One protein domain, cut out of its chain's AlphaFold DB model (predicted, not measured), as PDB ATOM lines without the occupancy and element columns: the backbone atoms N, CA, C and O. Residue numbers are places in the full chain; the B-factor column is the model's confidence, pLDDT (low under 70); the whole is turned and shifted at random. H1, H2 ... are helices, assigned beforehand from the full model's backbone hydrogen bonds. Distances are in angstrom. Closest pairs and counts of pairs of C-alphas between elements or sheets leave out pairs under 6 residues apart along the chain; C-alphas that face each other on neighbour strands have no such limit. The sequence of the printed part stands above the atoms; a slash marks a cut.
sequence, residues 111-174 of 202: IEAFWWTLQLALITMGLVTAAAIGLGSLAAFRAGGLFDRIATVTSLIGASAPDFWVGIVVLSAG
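Overview. This is residues 111 to 174 of the 202 residues of the protein "Peptide/nickel transport system permease protein" of Cereibacter changlensis (UniProt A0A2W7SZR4). Two helices, H1 and H2, make an open, unequal V: the long H1 turns at its end through a tight link, and the shorter H2 folds back at a shallow angle, meeting H1 near the corner of the V. At the far end of H2 the third helix, H3, turns off steeply and sticks out with residues 163 to 165 and 167 to 174. The printed part has 64 residues with three named helices, in the order H1, H2, H3, and no named strand; the class is all helix. The whole is loose, with a radius of gyration of the C-alphas of 15.1 A, and elongated, with spans of 48 by 25 by 20 A.

Along the chain. H1 covers residues 111 to 141 and is the longest helix, with 31 residues and 44.3 A from first to last C-alpha. It begins with C-alpha 111 at (124.562, 111.552, 172.663) and ends with C-alpha 141 at (92.220, 104.840, 143.213). H2 covers residues 146 to 160, 21.4 A from first to last C-alpha, and begins with C-alpha 146 at (97.134, 112.229, 134.976). H3 covers residues 163 to 174, 16.5 A from first to last C-alpha, and ends with C-alpha 174 at (113.206, 128.489, 148.494).

Arrangement. H1 and H2 touch, and the closest C-alphas, those of Ala 139 and Asp 148, are 4.7 A apart. H1 touches H2 with residues 139 to 140 alone, and H2 touches H1 with residues 147 to 151 alone. Their lines stand at a shallow tilt of 31 degrees and they run opposite ways, a helical hairpin. Residues 111 to 134 of H1 stand free. H2 and H3 are close but not clearly touching; their closest C-alphas, those of Gly 158 and Val 166, are 7.8 A apart. These two stand at a steep tilt of 59 degrees and run opposite ways. H1 and H3 are apart. In H1, H2 and H3 every O i to N i+4 pair is within hydrogen-bond range.

Size, cuts and confidence. The two C-alphas farthest apart are those of Ile 111 and Gly 144, 47.8 A. The C-alphas of the first and last printed residues, Ile 111 and Gly 174, are 31.6 A apart. The printed part has no cut. Both links are tight, with 4 residues between H1 and H2 and 2 between H2 and H3. The mean pLDDT of the printed part is 92.2, and no printed residue is under 70.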
ATOM      1  N   ILE A 111     125.916 111.659 172.101       95.88
ATOM      2  CA  ILE A 111     124.562 111.552 172.663       95.88
ATOM      3  C   ILE A 111     123.701 112.763 172.299       95.88
ATOM      4  O   ILE A 111     122.550 112.600 171.888       95.88
ATOM      5  N   GLU A 112     124.261 113.971 172.381       95.12
ATOM      6  CA  GLU A 112     123.567 115.191 171.969       95.12
ATOM      7  C   GLU A 112     123.168 115.118 170.487       95.12
ATOM      8  O   GLU A 112     122.008 115.339 170.135       95.12
ATOM      9  N   ALA A 113     124.106 114.750 169.608       93.94
ATOM     10  CA  ALA A 113     123.835 114.605 168.179       93.94
ATOM     11  C   ALA A 113     122.821 113.487 167.890       93.94
ATOM     12  O   ALA A 113     121.927 113.664 167.059       93.94
ATOM     13  N   PHE A 114     122.925 112.358 168.593       96.56
ATOM     14  CA  PHE A 114     121.991 111.245 168.476       96.56
ATOM     15  C   PHE A 114     120.560 111.702 168.766       96.56
ATOM     16  O   PHE A 114     119.672 111.448 167.952       96.56
ATOM     17  N   TRP A 115     120.338 112.449 169.850       97.06
ATOM     18  CA  TRP A 115     119.008 112.949 170.198       97.06
ATOM     19  C   TRP A 115     118.414 113.851 169.107       97.06
ATOM     20  O   TRP A 115     117.259 113.667 168.713       97.06
ATOM     21  N   TRP A 116     119.216 114.760 168.543       96.81
ATOM     22  CA  TRP A 116     118.784 115.604 167.423       96.81
ATOM     23  C   TRP A 116     118.413 114.783 166.185       96.81
ATOM     24  O   TRP A 116     117.354 114.994 165.591       96.81
ATOM     25  N   THR A 117     119.254 113.819 165.801       96.50
ATOM     26  CA  THR A 117     118.974 112.961 164.638       96.50
ATOM     27  C   THR A 117     117.741 112.090 164.844       96.50
ATOM     28  O   THR A 117     116.960 111.923 163.911       96.50
ATOM     29  N   LEU A 118     117.517 111.596 166.065       97.69
ATOM     30  CA  LEU A 118     116.349 110.796 166.413       97.69
ATOM     31  C   LEU A 118     115.059 111.608 166.270       97.69
ATOM     32  O   LEU A 118     114.108 111.138 165.649       97.69
ATOM     33  N   GLN A 119     115.030 112.837 166.792       97.56
ATOM     34  CA  GLN A 119     113.873 113.724 166.648       97.56
ATOM     35  C   GLN A 119     113.559 114.008 165.176       97.56
ATOM     36  O   GLN A 119     112.409 113.869 164.754       97.56
ATOM     37  N   LEU A 120     114.580 114.353 164.384       96.62
ATOM     38  CA  LEU A 120     114.420 114.598 162.949       96.62
ATOM     39  C   LEU A 120     113.913 113.348 162.221       96.62
ATOM     40  O   LEU A 120     112.944 113.431 161.469       96.62
ATOM     41  N   ALA A 121     114.509 112.185 162.489       97.06
ATOM     42  CA  ALA A 121     114.110 110.924 161.877       97.06
ATOM     43  C   ALA A 121     112.646 110.580 162.184       97.06
ATOM     44  O   ALA A 121     111.905 110.224 161.271       97.06
ATOM     45  N   LEU A 122     112.206 110.733 163.437       98.00
ATOM     46  CA  LEU A 122     110.829 110.441 163.843       98.00
ATOM     47  C   LEU A 122     109.816 111.376 163.170       98.00
ATOM     48  O   LEU A 122     108.802 110.907 162.648       98.00
ATOM     49  N   ILE A 123     110.100 112.681 163.138       97.88
ATOM     50  CA  ILE A 123     109.225 113.671 162.496       97.88
ATOM     51  C   ILE A 123     109.126 113.394 160.993       97.88
ATOM     52  O   ILE A 123     108.024 113.308 160.446       97.88
ATOM     53  N   THR A 124     110.266 113.210 160.324       96.69
ATOM     54  CA  THR A 124     110.311 112.934 158.885       96.69
ATOM     55  C   THR A 124     109.628 111.616 158.553       96.69
ATOM     56  O   THR A 124     108.817 111.576 157.633       96.69
ATOM     57  N   MET A 125     109.896 110.548 159.305       97.62
ATOM     58  CA  MET A 125     109.275 109.242 159.081       97.62
ATOM     59  C   MET A 125     107.754 109.315 159.227       97.62
ATOM     60  O   MET A 125     107.042 108.778 158.379       97.62
ATOM     61  N   GLY A 126     107.247 110.022 160.242       98.12
ATOM     62  CA  GLY A 126     105.812 110.250 160.410       98.12
ATOM     63  C   GLY A 126     105.200 111.012 159.233       98.12
ATOM     64  O   GLY A 126     104.216 110.557 158.644       98.12
ATOM     65  N   LEU A 127     105.815 112.131 158.840       97.44
ATOM     66  CA  LEU A 127     105.332 112.972 157.744       97.44
ATOM     67  C   LEU A 127     105.352 112.237 156.397       97.44
ATOM     68  O   LEU A 127     104.358 112.244 155.673       97.44
ATOM     69  N   VAL A 128     106.466 111.577 156.078       95.50
ATOM     70  CA  VAL A 128     106.639 110.821 154.832       95.50
ATOM     71  C   VAL A 128     105.675 109.646 154.784       95.50
ATOM     72  O   VAL A 128     105.048 109.437 153.753       95.50
ATOM     73  N   THR A 129     105.496 108.913 155.885       97.31
ATOM     74  CA  THR A 129     104.554 107.785 155.925       97.31
ATOM     75  C   THR A 129     103.121 108.263 155.703       97.31
ATOM     76  O   THR A 129     102.409 107.695 154.877       97.31
ATOM     77  N   ALA A 130     102.701 109.340 156.373       97.19
ATOM     78  CA  ALA A 130     101.369 109.913 156.182       97.19
ATOM     79  C   ALA A 130     101.154 110.394 154.736       97.19
ATOM     80  O   ALA A 130     100.132 110.080 154.120       97.19
ATOM     81  N   ALA A 131     102.136 111.103 154.169       95.31
ATOM     82  CA  ALA A 131     102.088 111.574 152.789       95.31
ATOM     83  C   ALA A 131     102.082 110.413 151.782       95.31
ATOM     84  O   ALA A 131     101.285 110.426 150.846       95.31
ATOM     85  N   ALA A 132     102.914 109.391 151.986       94.06
ATOM     86  CA  ALA A 132     102.994 108.216 151.123       94.06
ATOM     87  C   ALA A 132     101.689 107.414 151.137       94.06
ATOM     88  O   ALA A 132     101.207 107.027 150.075       94.06
ATOM     89  N   ILE A 133     101.077 107.220 152.310       96.06
ATOM     90  CA  ILE A 133      99.771 106.559 152.413       96.06
ATOM     91  C   ILE A 133      98.709 107.384 151.681       96.06
ATOM     92  O   ILE A 133      97.969 106.828 150.873       96.06
ATOM     93  N   GLY A 134      98.644 108.700 151.912       94.19
ATOM     94  CA  GLY A 134      97.636 109.566 151.294       94.19
ATOM     95  C   GLY A 134      97.776 109.662 149.772       94.19
ATOM     96  O   GLY A 134      96.849 109.331 149.030       94.19
ATOM     97  N   LEU A 135      98.952 110.081 149.300       91.81
ATOM     98  CA  LEU A 135      99.237 110.264 147.875       91.81
ATOM     99  C   LEU A 135      99.275 108.927 147.126       91.81
ATOM    100  O   LEU A 135      98.735 108.834 146.026       91.81
ATOM    101  N   GLY A 136      99.852 107.887 147.732       91.56
ATOM    102  CA  GLY A 136      99.909 106.545 147.152       91.56
ATOM    103  C   GLY A 136      98.527 105.912 147.014       91.56
ATOM    104  O   GLY A 136      98.202 105.377 145.954       91.56
ATOM    105  N   SER A 137      97.668 106.044 148.030       93.25
ATOM    106  CA  SER A 137      96.282 105.563 147.938       93.25
ATOM    107  C   SER A 137      95.499 106.320 146.864       93.25
ATOM    108  O   SER A 137      94.776 105.702 146.083       93.25
ATOM    109  N   LEU A 138      95.656 107.646 146.773       90.56
ATOM    110  CA  LEU A 138      94.971 108.453 145.759       90.56
ATOM    111  C   LEU A 138      95.414 108.096 144.330       90.56
ATOM    112  O   LEU A 138      94.571 108.016 143.435       90.56
ATOM    113  N   ALA A 139      96.709 107.844 144.123       90.31
ATOM    114  CA  ALA A 139      97.227 107.355 142.846       90.31
ATOM    115  C   ALA A 139      96.636 105.979 142.493       90.31
ATOM    116  O   ALA A 139      96.183 105.786 141.365       90.31
ATOM    117  N   ALA A 140      96.524 105.075 143.472       88.31
ATOM    118  CA  ALA A 140      95.933 103.753 143.276       88.31
ATOM    119  C   ALA A 140      94.436 103.808 142.910       88.31
ATOM    120  O   ALA A 140      94.000 103.094 142.007       88.31
ATOM    121  N   PHE A 141      93.644 104.678 143.551       90.88
ATOM    122  CA  PHE A 141      92.220 104.840 143.213       90.88
ATOM    123  C   PHE A 141      91.989 105.438 141.821       90.88
ATOM    124  O   PHE A 141      90.931 105.223 141.228       90.88
ATOM    125  N   ARG A 142      92.952 106.202 141.295       87.19
ATOM    126  CA  ARG A 142      92.853 106.898 140.004       87.19
ATOM    127  C   ARG A 142      93.929 106.425 139.021       87.19
ATOM    128  O   ARG A 142      94.499 107.228 138.279       87.19
ATOM    129  N   ALA A 143      94.169 105.113 139.033       82.81
ATOM    130  CA  ALA A 143      95.181 104.434 138.232       82.81
ATOM    131  C   ALA A 143      95.034 104.736 136.731       82.81
ATOM    132  O   ALA A 143      93.924 104.759 136.189       82.81
ATOM    133  N   GLY A 144      96.158 104.994 136.058       83.62
ATOM    134  CA  GLY A 144      96.194 105.354 134.636       83.62
ATOM    135  C   GLY A 144      95.800 106.805 134.324       83.62
ATOM    136  O   GLY A 144      95.910 107.230 133.171       83.62
ATOM    137  N   GLY A 145      95.374 107.580 135.328       90.88
ATOM    138  CA  GLY A 145      95.061 109.002 135.198       90.88
ATOM    139  C   GLY A 145      96.294 109.914 135.183       90.88
ATOM    140  O   GLY A 145      97.429 109.493 135.397       90.88
ATOM    141  N   LEU A 146      96.068 111.216 134.969       90.44
ATOM    142  CA  LEU A 146      97.134 112.229 134.976       90.44
ATOM    143  C   LEU A 146      97.876 112.292 136.323       90.44
ATOM    144  O   LEU A 146      99.094 112.437 136.343       90.44
ATOM    145  N   PHE A 147      97.153 112.154 137.438       89.75
ATOM    146  CA  PHE A 147      97.735 112.196 138.783       89.75
ATOM    147  C   PHE A 147      98.716 111.042 139.028       89.75
ATOM    148  O   PHE A 147      99.823 111.273 139.499       89.75
ATOM    149  N   ASP A 148      98.339 109.824 138.633       90.81
ATOM    150  CA  ASP A 148      99.178 108.623 138.719       90.81
ATOM    151  C   ASP A 148     100.482 108.774 137.909       90.81
ATOM    152  O   ASP A 148     101.580 108.515 138.407       90.81
ATOM    153  N   ARG A 149     100.388 109.326 136.689       91.12
ATOM    154  CA  ARG A 149     101.567 109.620 135.853       91.12
ATOM    155  C   ARG A 149     102.486 110.672 136.477       91.12
ATOM    156  O   ARG A 149     103.697 110.467 136.497       91.12
ATOM    157  N   ILE A 150     101.936 111.777 136.989       93.06
ATOM    158  CA  ILE A 150     102.732 112.833 137.642       93.06
ATOM    159  C   ILE A 150     103.417 112.289 138.900       93.06
ATOM    160  O   ILE A 150     104.610 112.533 139.091       93.06
ATOM    161  N   ALA A 151     102.691 111.535 139.731       90.75
ATOM    162  CA  ALA A 151     103.233 110.927 140.943       90.75
ATOM    163  C   ALA A 151     104.391 109.978 140.609       90.75
ATOM    164  O   ALA A 151     105.476 110.115 141.170       90.75
ATOM    165  N   THR A 152     104.200 109.103 139.620       91.06
ATOM    166  CA  THR A 152     105.225 108.160 139.156       91.06
ATOM    167  C   THR A 152     106.478 108.882 138.658       91.06
ATOM    168  O   THR A 152     107.578 108.597 139.130       91.06
ATOM    169  N   VAL A 153     106.335 109.859 137.754       93.00
ATOM    170  CA  VAL A 153     107.478 110.631 137.232       93.00
ATOM    171  C   VAL A 153     108.218 111.352 138.360       93.00
ATOM    172  O   VAL A 153     109.445 111.302 138.420       93.00
ATOM    173  N   THR A 154     107.486 111.972 139.287       90.06
ATOM    174  CA  THR A 154     108.081 112.667 140.438       90.06
ATOM    175  C   THR A 154     108.855 111.699 141.338       90.06
ATOM    176  O   THR A 154     109.980 112.007 141.732       90.06
ATOM    177  N   SER A 155     108.310 110.510 141.616       90.81
ATOM    178  CA  SER A 155     109.000 109.475 142.395       90.81
ATOM    179  C   SER A 155     110.276 108.988 141.712       90.81
ATOM    180  O   SER A 155     111.292 108.831 142.382       90.81
ATOM    181  N   LEU A 156     110.258 108.795 140.390       92.06
ATOM    182  CA  LEU A 156     111.446 108.397 139.627       92.06
ATOM    183  C   LEU A 156     112.547 109.462 139.669       92.06
ATOM    184  O   LEU A 156     113.714 109.122 139.869       92.06
ATOM    185  N   ILE A 157     112.184 110.740 139.515       90.62
ATOM    186  CA  ILE A 157     113.136 111.855 139.622       90.62
ATOM    187  C   ILE A 157     113.747 111.885 141.026       90.62
ATOM    188  O   ILE A 157     114.968 111.926 141.155       90.62
ATOM    189  N   GLY A 158     112.913 111.813 142.067       88.19
ATOM    190  CA  GLY A 158     113.375 111.827 143.456       88.19
ATOM    191  C   GLY A 158     114.274 110.640 143.804       88.19
ATOM    192  O   GLY A 158     115.280 110.824 144.474       88.19
ATOM    193  N   ALA A 159     113.959 109.441 143.306       89.75
ATOM    194  CA  ALA A 159     114.741 108.234 143.569       89.75
ATOM    195  C   ALA A 159     116.087 108.189 142.822       89.75
ATOM    196  O   ALA A 159     116.983 107.455 143.229       89.75
ATOM    197  N   SER A 160     116.222 108.938 141.723       93.38
ATOM    198  CA  SER A 160     117.429 108.926 140.882       93.38
ATOM    199  C   SER A 160     118.376 110.092 141.174       93.38
ATOM    200  O   SER A 160     119.544 110.049 140.789       93.38
ATOM    201  N   ALA A 161     117.877 111.155 141.806       91.62
ATOM    202  CA  ALA A 161     118.673 112.324 142.139       91.62
ATOM    203  C   ALA A 161     119.518 112.075 143.405       91.62
ATOM    204  O   ALA A 161     119.003 111.531 144.380       91.62
ATOM    205  N   PRO A 162     120.789 112.513 143.445       92.12
ATOM    206  CA  PRO A 162     121.575 112.483 144.675       92.12
ATOM    207  C   PRO A 162     120.941 113.352 145.772       92.12
ATOM    208  O   PRO A 162     120.558 114.494 145.501       92.12
ATOM    209  N   ASP A 163     120.914 112.873 147.019       89.75
ATOM    210  CA  ASP A 163     120.284 113.588 148.144       89.75
ATOM    211  C   ASP A 163     120.818 115.020 148.320       89.75
ATOM    212  O   ASP A 163     120.058 115.966 148.536       89.75
ATOM    213  N   PHE A 164     122.134 115.207 148.160       92.75
ATOM    214  CA  PHE A 164     122.763 116.528 148.274       92.75
ATOM    215  C   PHE A 164     122.272 117.498 147.189       92.75
ATOM    216  O   PHE A 164     122.096 118.687 147.456       92.75
ATOM    217  N   TRP A 165     122.034 117.004 145.969       93.25
ATOM    218  CA  TRP A 165     121.572 117.819 144.848       93.25
ATOM    219  C   TRP A 165     120.135 118.278 145.085       93.25
ATOM    220  O   TRP A 165     119.837 119.462 144.924       93.25
ATOM    221  N   VAL A 166     119.273 117.374 145.563       89.00
ATOM    222  CA  VAL A 166     117.896 117.704 145.960       89.00
ATOM    223  C   VAL A 166     117.901 118.781 147.044       89.00
ATOM    224  O   VAL A 166     117.184 119.774 146.922       89.00
ATOM    225  N   GLY A 167     118.764 118.645 148.056       89.44
ATOM    226  CA  GLY A 167     118.934 119.658 149.099       89.44
ATOM    227  C   GLY A 167     119.301 121.041 148.546       89.44
ATOM    228  O   GLY A 167     118.691 122.040 148.931       89.44
ATOM    229  N   ILE A 168     120.244 121.114 147.600       90.69
ATOM    230  CA  ILE A 168     120.660 122.374 146.957       90.69
ATOM    231  C   ILE A 168     119.529 122.979 146.116       90.69
ATOM    232  O   ILE A 168     119.312 124.194 146.159       90.69
ATOM    233  N   VAL A 169     118.787 122.165 145.362       90.00
ATOM    234  CA  VAL A 169     117.650 122.635 144.553       90.00
ATOM    235  C   VAL A 169     116.535 123.179 145.442       90.00
ATOM    236  O   VAL A 169     116.030 124.268 145.182       90.00
ATOM    237  N   VAL A 170     116.190 122.482 146.528       86.88
ATOM    238  CA  VAL A 170     115.182 122.955 147.489       86.88
ATOM    239  C   VAL A 170     115.628 124.261 148.152       86.88
ATOM    240  O   VAL A 170     114.847 125.212 148.224       86.88
ATOM    241  N   LEU A 171     116.893 124.348 148.582       89.19
ATOM    242  CA  LEU A 171     117.456 125.559 149.184       89.19
ATOM    243  C   LEU A 171     117.441 126.750 148.210       89.19
ATOM    244  O   LEU A 171     116.989 127.842 148.562       89.19
ATOM    245  N   SER A 172     117.914 126.546 146.979       86.62
ATOM    246  CA  SER A 172     117.976 127.596 145.956       86.62
ATOM    247  C   SER A 172     116.584 128.042 145.496       86.62
ATOM    248  O   SER A 172     116.324 129.246 145.442       86.62
ATOM    249  N   ALA A 173     115.653 127.111 145.275       85.19
ATOM    250  CA  ALA A 173     114.262 127.422 144.938       85.19
ATOM    251  C   ALA A 173     113.551 128.190 146.067       85.19
ATOM    252  O   ALA A 173     112.874 129.188 145.807       85.19
ATOM    253  N   GLY A 174     113.758 127.791 147.328       74.31
ATOM    254  CA  GLY A 174     113.206 128.489 148.494       74.31
ATOM    255  C   GLY A 174     113.715 129.929 148.629       74.31
ATOM    256  O   GLY A 174     112.946 130.833 148.968       74.31
TER     257      GLY A 174